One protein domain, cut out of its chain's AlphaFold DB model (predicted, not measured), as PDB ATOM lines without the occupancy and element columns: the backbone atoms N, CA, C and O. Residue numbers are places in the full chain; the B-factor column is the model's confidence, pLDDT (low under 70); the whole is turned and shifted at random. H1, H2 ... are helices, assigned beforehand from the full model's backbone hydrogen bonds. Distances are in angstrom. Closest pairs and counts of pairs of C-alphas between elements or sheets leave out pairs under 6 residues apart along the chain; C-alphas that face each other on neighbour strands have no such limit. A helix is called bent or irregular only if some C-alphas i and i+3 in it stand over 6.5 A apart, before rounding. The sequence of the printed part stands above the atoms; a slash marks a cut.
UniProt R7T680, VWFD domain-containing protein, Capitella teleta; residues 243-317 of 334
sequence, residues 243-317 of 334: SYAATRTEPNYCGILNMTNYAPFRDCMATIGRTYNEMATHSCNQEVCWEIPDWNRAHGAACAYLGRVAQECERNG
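AT A GLANCE: This is residues 243 to 317 of the 334 residues of the protein "VWFD domain-containing protein" of Capitella teleta (UniProt R7T680). Two long helices, H4 and H5, fold back on each other as a helical hairpin, and the part of the chain before them, with the short helices H1, H2 and H3, runs along the hairpin. H3 lies at the hairpin's open end, H2 packs on H4, and H1 lies toward the end where H4 turns into H5. The printed part has 75 residues with five named helices, in the order H1, H2, H3, H4, H5, and no named strand; the class is all helix. The whole is compact, with a radius of gyration of the C-alphas of 11.9 A, and elongated, with spans of 36 by 20 by 20 A.

HOW THE PARTS SIT: The longest helix, H5, residues 295 to 315, forms a hairpin with H4, residues 274 to 291. They touch at a shallow tilt of 27 degrees, opposite ways, and their closest C-alphas, those of Val 288 and Ala 298, are 4.5 A apart. H2, residues 255 to 258, touches H4 with residues 277 to 281 of H4 alone; the closest C-alphas, those of Leu 257 and Thr 281, are 6.1 A apart. H2 and H5 are apart, but only just, at 8.3 A. H3, residues 266 to 272, only just touches H5, with 3 pairs of C-alphas within 8 A and with residue 313 of H5 alone; the C-alphas of Cys 268 and Cys 313 are the closest, at 5.3 A. H3 and H5 stand at a steep tilt of 58 degrees, the same way. H3 is close to H4 but not clearly touching; their closest C-alphas, those of Met 269 and Asn 277, are 5.8 A apart. H1, residues 243 to 248, touches no helix. It is close to H4 but not clearly touching, with the C-alphas of Arg 248 and Asn 285 closest at 6.4 A, and H1 and H5 are near each other. Every O i to N i+4 pair is within hydrogen-bond range in H3 and H5; in H4 it is 13 of 14, in H1 1 of 2, and H2 is too short for such a pair.

IN THESE COORDINATES: H5 begins at C-alpha 295 (7.836, -8.727, 25.568) and ends 30.2 A away at C-alpha 315 (-3.064, -22.592, 1.006). H4 measures 26.9 A, from C-alpha 274 (-3.734, -5.645, -0.322) to C-alpha 291. H3 has 7 residues, H2 has 4 and H1 has 6. H1 is irregular: C-alphas 243 and 246 are 7.5 A apart.

THE WHOLE: The two C-alphas farthest apart, those of Ser 243 and Gly 317, are 37.2 A apart. The printed part has no cut. The links from H3 to H4 and from H4 to H5 are tight, those from H1 to H2 and from H2 to H3 are short, and no link is long. The mean pLDDT of the printed part is 82.5; residues 261, 262 and 275 are under 70.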
ATOM      1  N   SER A 243       3.287   4.459  22.254       75.06
ATOM      2  CA  SER A 243       4.642   4.313  22.796       75.06
ATOM      3  C   SER A 243       5.346   3.015  22.382       75.06
ATOM      4  O   SER A 243       6.570   2.951  22.430       75.06
ATOM      5  N   TYR A 244       4.595   1.980  21.993       76.94
ATOM      6  CA  TYR A 244       5.114   0.677  21.578       76.94
ATOM      7  C   TYR A 244       5.106   0.468  20.058       76.94
ATOM      8  O   TYR A 244       5.504  -0.598  19.594       76.94
ATOM      9  N   ALA A 245       4.651   1.442  19.262       79.00
ATOM     10  CA  ALA A 245       4.518   1.292  17.811       79.00
ATOM     11  C   ALA A 245       5.846   0.934  17.117       79.00
ATOM     12  O   ALA A 245       5.873   0.058  16.251       79.00
ATOM     13  N   ALA A 246       6.957   1.542  17.543       81.25
ATOM     14  CA  ALA A 246       8.271   1.284  16.957       81.25
ATOM     15  C   ALA A 246       8.703  -0.182  17.121       81.25
ATOM     16  O   ALA A 246       9.123  -0.797  16.153       81.25
ATOM     17  N   THR A 247       8.521  -0.766  18.308       82.94
ATOM     18  CA  THR A 247       8.937  -2.150  18.581       82.94
ATOM     19  C   THR A 247       8.029  -3.173  17.901       82.94
ATOM     20  O   THR A 247       8.506  -4.152  17.346       82.94
ATOM     21  N   ARG A 248       6.711  -2.946  17.860       82.88
ATOM     22  CA  ARG A 248       5.768  -3.888  17.218       82.88
ATOM     23  C   ARG A 248       5.953  -3.992  15.704       82.88
ATOM     24  O   ARG A 248       5.635  -5.014  15.100       82.88
ATOM     25  N   THR A 249       6.479  -2.927  15.106       85.00
ATOM     26  CA  THR A 249       6.811  -2.851  13.680       85.00
ATOM     27  C   THR A 249       8.221  -3.355  13.367       85.00
ATOM     28  O   THR A 249       8.639  -3.305  12.210       85.00
ATOM     29  N   GLU A 250       8.949  -3.890  14.353       90.06
ATOM     30  CA  GLU A 250      10.210  -4.589  14.111       90.06
ATOM     31  C   GLU A 250       9.970  -5.974  13.466       90.06
ATOM     32  O   GLU A 250       8.897  -6.570  13.632       90.06
ATOM     33  N   PRO A 251      10.949  -6.516  12.716       89.06
ATOM     34  CA  PRO A 251      10.790  -7.777  11.981       89.06
ATOM     35  C   PRO A 251      10.554  -9.011  12.857       89.06
ATOM     36  O   PRO A 251       9.897  -9.947  12.421       89.06
ATOM     37  N   ASN A 252      11.058  -9.019  14.089       89.75
ATOM     38  CA  ASN A 252      10.813 -10.080  15.069       89.75
ATOM     39  C   ASN A 252       9.387 -10.061  15.648       89.75
ATOM     40  O   ASN A 252       9.015 -10.997  16.345       89.75
ATOM     41  N   TYR A 253       8.586  -9.035  15.352       92.00
ATOM     42  CA  TYR A 253       7.164  -8.974  15.690       92.00
ATOM     43  C   TYR A 253       6.318  -8.937  14.408       92.00
ATOM     44  O   TYR A 253       6.345  -9.875  13.616       92.00
ATOM     45  N   CYS A 254       5.565  -7.860  14.171       91.19
ATOM     46  CA  CYS A 254       4.619  -7.766  13.058       91.19
ATOM     47  C   CYS A 254       5.192  -7.039  11.838       91.19
ATOM     48  O   CYS A 254       4.576  -7.035  10.772       91.19
ATOM     49  N   GLY A 255       6.379  -6.436  11.963       91.12
ATOM     50  CA  GLY A 255       7.024  -5.678  10.892       91.12
ATOM     51  C   GLY A 255       7.304  -6.496   9.636       91.12
ATOM     52  O   GLY A 255       7.208  -5.969   8.527       91.12
ATOM     53  N   ILE A 256       7.591  -7.792   9.801       91.75
ATOM     54  CA  ILE A 256       7.934  -8.708   8.705       91.75
ATOM     55  C   ILE A 256       6.840  -8.792   7.630       91.75
ATOM     56  O   ILE A 256       7.149  -9.028   6.462       91.75
ATOM     57  N   LEU A 257       5.576  -8.552   8.002       90.56
ATOM     58  CA  LEU A 257       4.415  -8.618   7.107       90.56
ATOM     59  C   LEU A 257       4.385  -7.467   6.087       90.56
ATOM     60  O   LEU A 257       3.825  -7.628   5.008       90.56
ATOM     61  N   ASN A 258       5.036  -6.338   6.396       86.19
ATOM     62  CA  ASN A 258       5.081  -5.144   5.538       86.19
ATOM     63  C   ASN A 258       6.443  -4.902   4.885       86.19
ATOM     64  O   ASN A 258       6.639  -3.898   4.193       86.19
ATOM     65  N   MET A 259       7.417  -5.782   5.114       84.50
ATOM     66  CA  MET A 259       8.730  -5.628   4.509       84.50
ATOM     67  C   MET A 259       8.645  -5.847   2.992       84.50
ATOM     68  O   MET A 259       8.025  -6.783   2.498       84.50
ATOM     69  N   THR A 260       9.290  -4.971   2.225       74.81
ATOM     70  CA  THR A 260       9.328  -5.055   0.753       74.81
ATOM     71  C   THR A 260      10.610  -5.711   0.236       74.81
ATOM     72  O   THR A 260      10.608  -6.345  -0.821       74.81
ATOM     73  N   ASN A 261      11.699  -5.617   1.005       68.88
ATOM     74  CA  ASN A 261      13.000  -6.206   0.697       68.88
ATOM     75  C   ASN A 261      13.265  -7.394   1.632       68.88
ATOM     76  O   ASN A 261      13.174  -7.229   2.843       68.88
ATOM     77  N   TYR A 262      13.622  -8.560   1.076       66.56
ATOM     78  CA  TYR A 262      13.924  -9.794   1.829       66.56
ATOM     79  C   TYR A 262      12.807 -10.257   2.777       66.56
ATOM     80  O   TYR A 262      13.075 -10.779   3.854       66.56
ATOM     81  N   ALA A 263      11.551 -10.063   2.374       82.19
ATOM     82  CA  ALA A 263      10.398 -10.407   3.190       82.19
ATOM     83  C   ALA A 263       9.835 -11.781   2.797       82.19
ATOM     84  O   ALA A 263       9.355 -11.923   1.667       82.19
ATOM     85  N   PRO A 264       9.845 -12.765   3.712       89.56
ATOM     86  CA  PRO A 264       9.316 -14.104   3.463       89.56
ATOM     87  C   PRO A 264       7.879 -14.093   2.923       89.56
ATOM     88  O   PRO A 264       7.538 -14.856   2.024       89.56
ATOM     89  N   PHE A 265       7.046 -13.181   3.426       92.19
ATOM     90  CA  PHE A 265       5.622 -13.121   3.102       92.19
ATOM     91  C   PHE A 265       5.297 -12.362   1.806       92.19
ATOM     92  O   PHE A 265       4.171 -12.458   1.332       92.19
ATOM     93  N   ARG A 266       6.242 -11.628   1.197       90.38
ATOM     94  CA  ARG A 266       5.952 -10.651   0.124       90.38
ATOM     95  C   ARG A 266       5.124 -11.218  -1.027       90.38
ATOM     96  O   ARG A 266       4.139 -10.608  -1.427       90.38
ATOM     97  N   ASP A 267       5.556 -12.344  -1.587       89.56
ATOM     98  CA  ASP A 267       4.944 -12.888  -2.804       89.56
ATOM     99  C   ASP A 267       3.549 -13.450  -2.508       89.56
ATOM    100  O   ASP A 267       2.617 -13.215  -3.269       89.56
ATOM    101  N   CYS A 268       3.387 -14.096  -1.353       90.75
ATOM    102  CA  CYS A 268       2.090 -14.530  -0.845       90.75
ATOM    103  C   CYS A 268       1.133 -13.352  -0.634       90.75
ATOM    104  O   CYS A 268       0.018 -13.351  -1.146       90.75
ATOM    105  N   MET A 269       1.595 -12.321   0.071       89.50
ATOM    106  CA  MET A 269       0.834 -11.110   0.360       89.50
ATOM    107  C   MET A 269       0.415 -10.376  -0.925       89.50
ATOM    108  O   MET A 269      -0.669  -9.800  -1.012       89.50
ATOM    109  N   ALA A 270       1.247 -10.418  -1.968       87.56
ATOM    110  CA  ALA A 270       0.889  -9.892  -3.281       87.56
ATOM    111  C   ALA A 270      -0.195 -10.732  -3.986       87.56
ATOM    112  O   ALA A 270      -1.040 -10.159  -4.673       87.56
ATOM    113  N   THR A 271      -0.178 -12.057  -3.816       86.81
ATOM    114  CA  THR A 271      -1.169 -12.980  -4.394       86.81
ATOM    115  C   THR A 271      -2.524 -12.896  -3.699       86.81
ATOM    116  O   THR A 271      -3.540 -12.828  -4.385       86.81
ATOM    117  N   ILE A 272      -2.548 -12.891  -2.362       81.44
ATOM    118  CA  ILE A 272      -3.797 -12.817  -1.587       81.44
ATOM    119  C   ILE A 272      -4.423 -11.426  -1.738       81.44
ATOM    120  O   ILE A 272      -5.629 -11.297  -1.936       81.44
ATOM    121  N   GLY A 273      -3.592 -10.383  -1.724       80.94
ATOM    122  CA  GLY A 273      -3.998  -9.024  -2.048       80.94
ATOM    123  C   GLY A 273      -3.870  -8.049  -0.885       80.94
ATOM    124  O   GLY A 273      -3.613  -8.396   0.263       80.94
ATOM    125  N   ARG A 274      -4.037  -6.767  -1.217       76.62
ATOM    126  CA  ARG A 274      -3.734  -5.645  -0.322       76.62
ATOM    127  C   ARG A 274      -4.538  -5.663   0.980       76.62
ATOM    128  O   ARG A 274      -3.937  -5.441   2.026       76.62
ATOM    129  N   THR A 275      -5.842  -5.936   0.909       67.62
ATOM    130  CA  THR A 275      -6.730  -5.971   2.080       67.62
ATOM    131  C   THR A 275      -6.192  -6.947   3.122       67.62
ATOM    132  O   THR A 275      -5.901  -6.549   4.243       67.62
ATOM    133  N   TYR A 276      -5.917  -8.194   2.728       76.81
ATOM    134  CA  TYR A 276      -5.366  -9.198   3.639       76.81
ATOM    135  C   TYR A 276      -4.053  -8.751   4.301       76.81
ATOM    136  O   TYR A 276      -3.843  -9.008   5.482       76.81
ATOM    137  N   ASN A 277      -3.180  -8.039   3.587       81.00
ATOM    138  CA  ASN A 277      -1.889  -7.592   4.128       81.00
ATOM    139  C   ASN A 277      -2.051  -6.540   5.231       81.00
ATOM    140  O   ASN A 277      -1.412  -6.627   6.287       81.00
ATOM    141  N   GLU A 278      -2.899  -5.538   4.975       75.88
ATOM    142  CA  GLU A 278      -3.214  -4.468   5.930       75.88
ATOM    143  C   GLU A 278      -3.811  -5.074   7.208       75.88
ATOM    144  O   GLU A 278      -3.423  -4.728   8.327       75.88
ATOM    145  N   MET A 279      -4.641  -6.096   7.038       71.19
ATOM    146  CA  MET A 279      -5.276  -6.824   8.124       71.19
ATOM    147  C   MET A 279      -4.370  -7.761   8.895       71.19
ATOM    148  O   MET A 279      -4.381  -7.754  10.123       71.19
ATOM    149  N   ALA A 280      -3.559  -8.556   8.200       79.62
ATOM    150  CA  ALA A 280      -2.600  -9.441   8.834       79.62
ATOM    151  C   ALA A 280      -1.655  -8.630   9.725       79.62
ATOM    152  O   ALA A 280      -1.368  -9.021  10.855       79.62
ATOM    153  N   THR A 281      -1.248  -7.452   9.248       83.62
ATOM    154  CA  THR A 281      -0.489  -6.483  10.037       83.62
ATOM    155  C   THR A 281      -1.274  -5.991  11.247       83.62
ATOM    156  O   THR A 281      -0.735  -5.976  12.356       83.62
ATOM    157  N   HIS A 282      -2.517  -5.544  11.054       77.75
ATOM    158  CA  HIS A 282      -3.337  -5.000  12.132       77.75
ATOM    159  C   HIS A 282      -3.582  -6.037  13.236       77.75
ATOM    160  O   HIS A 282      -3.267  -5.785  14.397       77.75
ATOM    161  N   SER A 283      -4.063  -7.224  12.881       75.06
ATOM    162  CA  SER A 283      -4.384  -8.297  13.823       75.06
ATOM    163  C   SER A 283      -3.145  -8.831  14.547       75.06
ATOM    164  O   SER A 283      -3.188  -9.011  15.764       75.06
ATOM    165  N   CYS A 284      -2.008  -8.976  13.852       83.81
ATOM    166  CA  CYS A 284      -0.739  -9.300  14.508       83.81
ATOM    167  C   CYS A 284      -0.400  -8.264  15.585       83.81
ATOM    168  O   CYS A 284      -0.074  -8.605  16.723       83.81
ATOM    169  N   ASN A 285      -0.500  -6.980  15.234       82.69
ATOM    170  CA  ASN A 285      -0.188  -5.888  16.145       82.69
ATOM    171  C   ASN A 285      -1.057  -5.927  17.405       82.69
ATOM    172  O   ASN A 285      -0.535  -5.663  18.486       82.69
ATOM    173  N   GLN A 286      -2.343  -6.261  17.275       73.75
ATOM    174  CA  GLN A 286      -3.256  -6.373  18.413       73.75
ATOM    175  C   GLN A 286      -2.876  -7.525  19.347       73.75
ATOM    176  O   GLN A 286      -2.807  -7.326  20.560       73.75
ATOM    177  N   GLU A 287      -2.548  -8.700  18.803       75.12
ATOM    178  CA  GLU A 287      -2.127  -9.847  19.616       75.12
ATOM    179  C   GLU A 287      -0.836  -9.573  20.391       75.12
ATOM    180  O   GLU A 287      -0.757  -9.854  21.586       75.12
ATOM    181  N   VAL A 288       0.147  -8.935  19.751       82.50
ATOM    182  CA  VAL A 288       1.375  -8.489  20.429       82.50
ATOM    183  C   VAL A 288       1.044  -7.534  21.580       82.50
ATOM    184  O   VAL A 288       1.666  -7.597  22.639       82.50
ATOM    185  N   CYS A 289       0.050  -6.662  21.414       77.44
ATOM    186  CA  CYS A 289      -0.316  -5.677  22.428       77.44
ATOM    187  C   CYS A 289      -1.024  -6.236  23.648       77.44
ATOM    188  O   CYS A 289      -0.840  -5.680  24.730       77.44
ATOM    189  N   TRP A 290      -1.792  -7.317  23.516       72.69
ATOM    190  CA  TRP A 290      -2.407  -7.958  24.682       72.69
ATOM    191  C   TRP A 290      -1.392  -8.568  25.638       72.69
ATOM    192  O   TRP A 290      -1.680  -8.723  26.822       72.69
ATOM    193  N   GLU A 291      -0.203  -8.872  25.137       77.38
ATOM    194  CA  GLU A 291       0.853  -9.506  25.911       77.38
ATOM    195  C   GLU A 291       1.830  -8.497  26.541       77.38
ATOM    196  O   GLU A 291       2.580  -8.829  27.459       77.38
ATOM    197  N   ILE A 292       1.799  -7.231  26.112       77.75
ATOM    198  CA  ILE A 292       2.601  -6.146  26.695       77.75
ATOM    199  C   ILE A 292       2.124  -5.840  28.132       77.75
ATOM    200  O   ILE A 292       0.922  -5.803  28.395       77.75
ATOM    201  N   PRO A 293       3.042  -5.558  29.083       78.81
ATOM    202  CA  PRO A 293       4.471  -5.268  28.894       78.81
ATOM    203  C   PRO A 293       5.407  -6.487  28.880       78.81
ATOM    204  O   PRO A 293       6.626  -6.300  28.899       78.81
ATOM    205  N   ASP A 294       4.891  -7.717  28.852       83.62
ATOM    206  CA  ASP A 294       5.723  -8.917  28.751       83.62
ATOM    207  C   ASP A 294       6.145  -9.165  27.296       83.62
ATOM    208  O   ASP A 294       5.480  -9.848  26.519       83.62
ATOM    209  N   TRP A 295       7.298  -8.611  26.924       87.44
ATOM    210  CA  TRP A 295       7.836  -8.727  25.568       87.44
ATOM    211  C   TRP A 295       8.169 -10.161  25.137       87.44
ATOM    212  O   TRP A 295       8.136 -10.445  23.943       87.44
ATOM    213  N   ASN A 296       8.433 -11.082  26.070       85.25
ATOM    214  CA  ASN A 296       8.647 -12.486  25.709       85.25
ATOM    215  C   ASN A 296       7.328 -13.143  25.293       85.25
ATOM    216  O   ASN A 296       7.285 -13.877  24.306       85.25
ATOM    217  N   ARG A 297       6.242 -12.865  26.026       80.25
ATOM    218  CA  ARG A 297       4.902 -13.321  25.635       80.25
ATOM    219  C   ARG A 297       4.439 -12.651  24.345       80.25
ATOM    220  O   ARG A 297       3.895 -13.331  23.482       80.25
ATOM    221  N   ALA A 298       4.735 -11.364  24.176       85.12
ATOM    222  CA  ALA A 298       4.408 -10.609  22.972       85.12
ATOM    223  C   ALA A 298       5.126 -11.157  21.728       85.12
ATOM    224  O   ALA A 298       4.515 -11.294  20.670       85.12
ATOM    225  N   HIS A 299       6.400 -11.541  21.861       89.38
ATOM    226  CA  HIS A 299       7.138 -12.232  20.799       89.38
ATOM    227  C   HIS A 299       6.527 -13.604  20.498       89.38
ATOM    228  O   HIS A 299       6.284 -13.930  19.339       89.38
ATOM    229  N   GLY A 300       6.161 -14.367  21.534       83.12
ATOM    230  CA  GLY A 300       5.436 -15.631  21.383       83.12
ATOM    231  C   GLY A 300       4.108 -15.490  20.623       83.12
ATOM    232  O   GLY A 300       3.830 -16.302  19.738       83.12
ATOM    233  N   ALA A 301       3.324 -14.449  20.915       80.75
ATOM    234  CA  ALA A 301       2.082 -14.140  20.206       80.75
ATOM    235  C   ALA A 301       2.336 -13.759  18.741       80.75
ATOM    236  O   ALA A 301       1.689 -14.309  17.851       80.75
ATOM    237  N   ALA A 302       3.344 -12.920  18.464       88.75
ATOM    238  CA  ALA A 302       3.759 -12.634  17.089       88.75
ATOM    239  C   ALA A 302       4.120 -13.922  16.335       88.75
ATOM    240  O   ALA A 302       3.615 -14.157  15.240       88.75
ATOM    241  N   CYS A 303       4.928 -14.805  16.931       88.94
ATOM    242  CA  CYS A 303       5.286 -16.084  16.319       88.94
ATOM    243  C   CYS A 303       4.061 -16.967  16.037       88.94
ATOM    244  O   CYS A 303       3.985 -17.599  14.981       88.94
ATOM    245  N   ALA A 304       3.093 -17.028  16.954       78.88
ATOM    246  CA  ALA A 304       1.856 -17.773  16.732       78.88
ATOM    247  C   ALA A 304       1.059 -17.191  15.551       78.88
ATOM    248  O   ALA A 304       0.644 -17.940  14.660       78.88
ATOM    249  N   TYR A 305       0.923 -15.863  15.494       82.69
ATOM    250  CA  TYR A 305       0.224 -15.164  14.418       82.69
ATOM    251  C   TYR A 305       0.892 -15.366  13.056       82.69
ATOM    252  O   TYR A 305       0.243 -15.771  12.090       82.69
ATOM    253  N   LEU A 306       2.205 -15.153  12.974       90.00
ATOM    254  CA  LEU A 306       2.984 -15.348  11.752       90.00
ATOM    255  C   LEU A 306       2.918 -16.795  11.250       90.00
ATOM    256  O   LEU A 306       2.867 -17.026  10.044       90.00
ATOM    257  N   GLY A 307       2.835 -17.771  12.160       84.25
ATOM    258  CA  GLY A 307       2.581 -19.166  11.807       84.25
ATOM    259  C   GLY A 307       1.240 -19.376  11.100       84.25
ATOM    260  O   GLY A 307       1.175 -20.155  10.150       84.25
ATOM    261  N   ARG A 308       0.184 -18.656  11.506       80.38
ATOM    262  CA  ARG A 308      -1.126 -18.691  10.830       80.38
ATOM    263  C   ARG A 308      -1.083 -18.012   9.465       80.38
ATOM    264  O   ARG A 308      -1.624 -18.554   8.507       80.38
ATOM    265  N   VAL A 309      -0.395 -16.876   9.354       85.44
ATOM    266  CA  VAL A 309      -0.183 -16.211   8.058       85.44
ATOM    267  C   VAL A 309       0.576 -17.129   7.099       85.44
ATOM    268  O   VAL A 309       0.204 -17.246   5.937       85.44
ATOM    269  N   ALA A 310       1.603 -17.835   7.577       87.94
ATOM    270  CA  ALA A 310       2.365 -18.769   6.751       87.94
ATOM    271  C   ALA A 310       1.501 -19.928   6.232       87.94
ATOM    272  O   ALA A 310       1.610 -20.288   5.066       87.94
ATOM    273  N   GLN A 311       0.591 -20.457   7.054       78.50
ATOM    274  CA  GLN A 311      -0.376 -21.470   6.610       78.50
ATOM    275  C   GLN A 311      -1.327 -20.926   5.543       78.50
ATOM    276  O   GLN A 311      -1.651 -21.627   4.585       78.50
ATOM    277  N   GLU A 312      -1.771 -19.677   5.684       79.44
ATOM    278  CA  GLU A 312      -2.620 -19.045   4.676       79.44
ATOM    279  C   GLU A 312      -1.863 -18.830   3.357       79.44
ATOM    280  O   GLU A 312      -2.404 -19.067   2.277       79.44
ATOM    281  N   CYS A 313      -0.574 -18.501   3.427       84.94
ATOM    282  CA  CYS A 313       0.294 -18.482   2.256       84.94
ATOM    283  C   CYS A 313       0.407 -19.851   1.582       84.94
ATOM    284  O   CYS A 313       0.269 -19.939   0.360       84.94
ATOM    285  N   GLU A 314       0.597 -20.920   2.356       84.31
ATOM    286  CA  GLU A 314       0.704 -22.280   1.825       84.31
ATOM    287  C   GLU A 314      -0.583 -22.716   1.114       84.31
ATOM    288  O   GLU A 314      -0.514 -23.271   0.015       84.31
ATOM    289  N   ARG A 315      -1.757 -22.369   1.661       75.62
ATOM    290  CA  ARG A 315      -3.064 -22.592   1.006       75.62
ATOM    291  C   ARG A 315      -3.191 -21.874  -0.334       75.62
ATOM    292  O   ARG A 315      -3.868 -22.367  -1.234       75.62
ATOM    293  N   ASN A 316      -2.513 -20.741  -0.478       80.19
ATOM    294  CA  ASN A 316      -2.450 -19.965  -1.712       80.19
ATOM    295  C   ASN A 316      -1.245 -20.346  -2.598       80.19
ATOM    296  O   ASN A 316      -0.925 -19.638  -3.551       80.19
ATOM    297  N   GLY A 317      -0.583 -21.477  -2.322       86.50
ATOM    298  CA  GLY A 317       0.502 -22.019  -3.145       86.50
ATOM    299  C   GLY A 317       1.877 -21.398  -2.886       86.50
ATOM    300  O   GLY A 317       2.794 -21.592  -3.686       86.50
TER     301      GLY A 317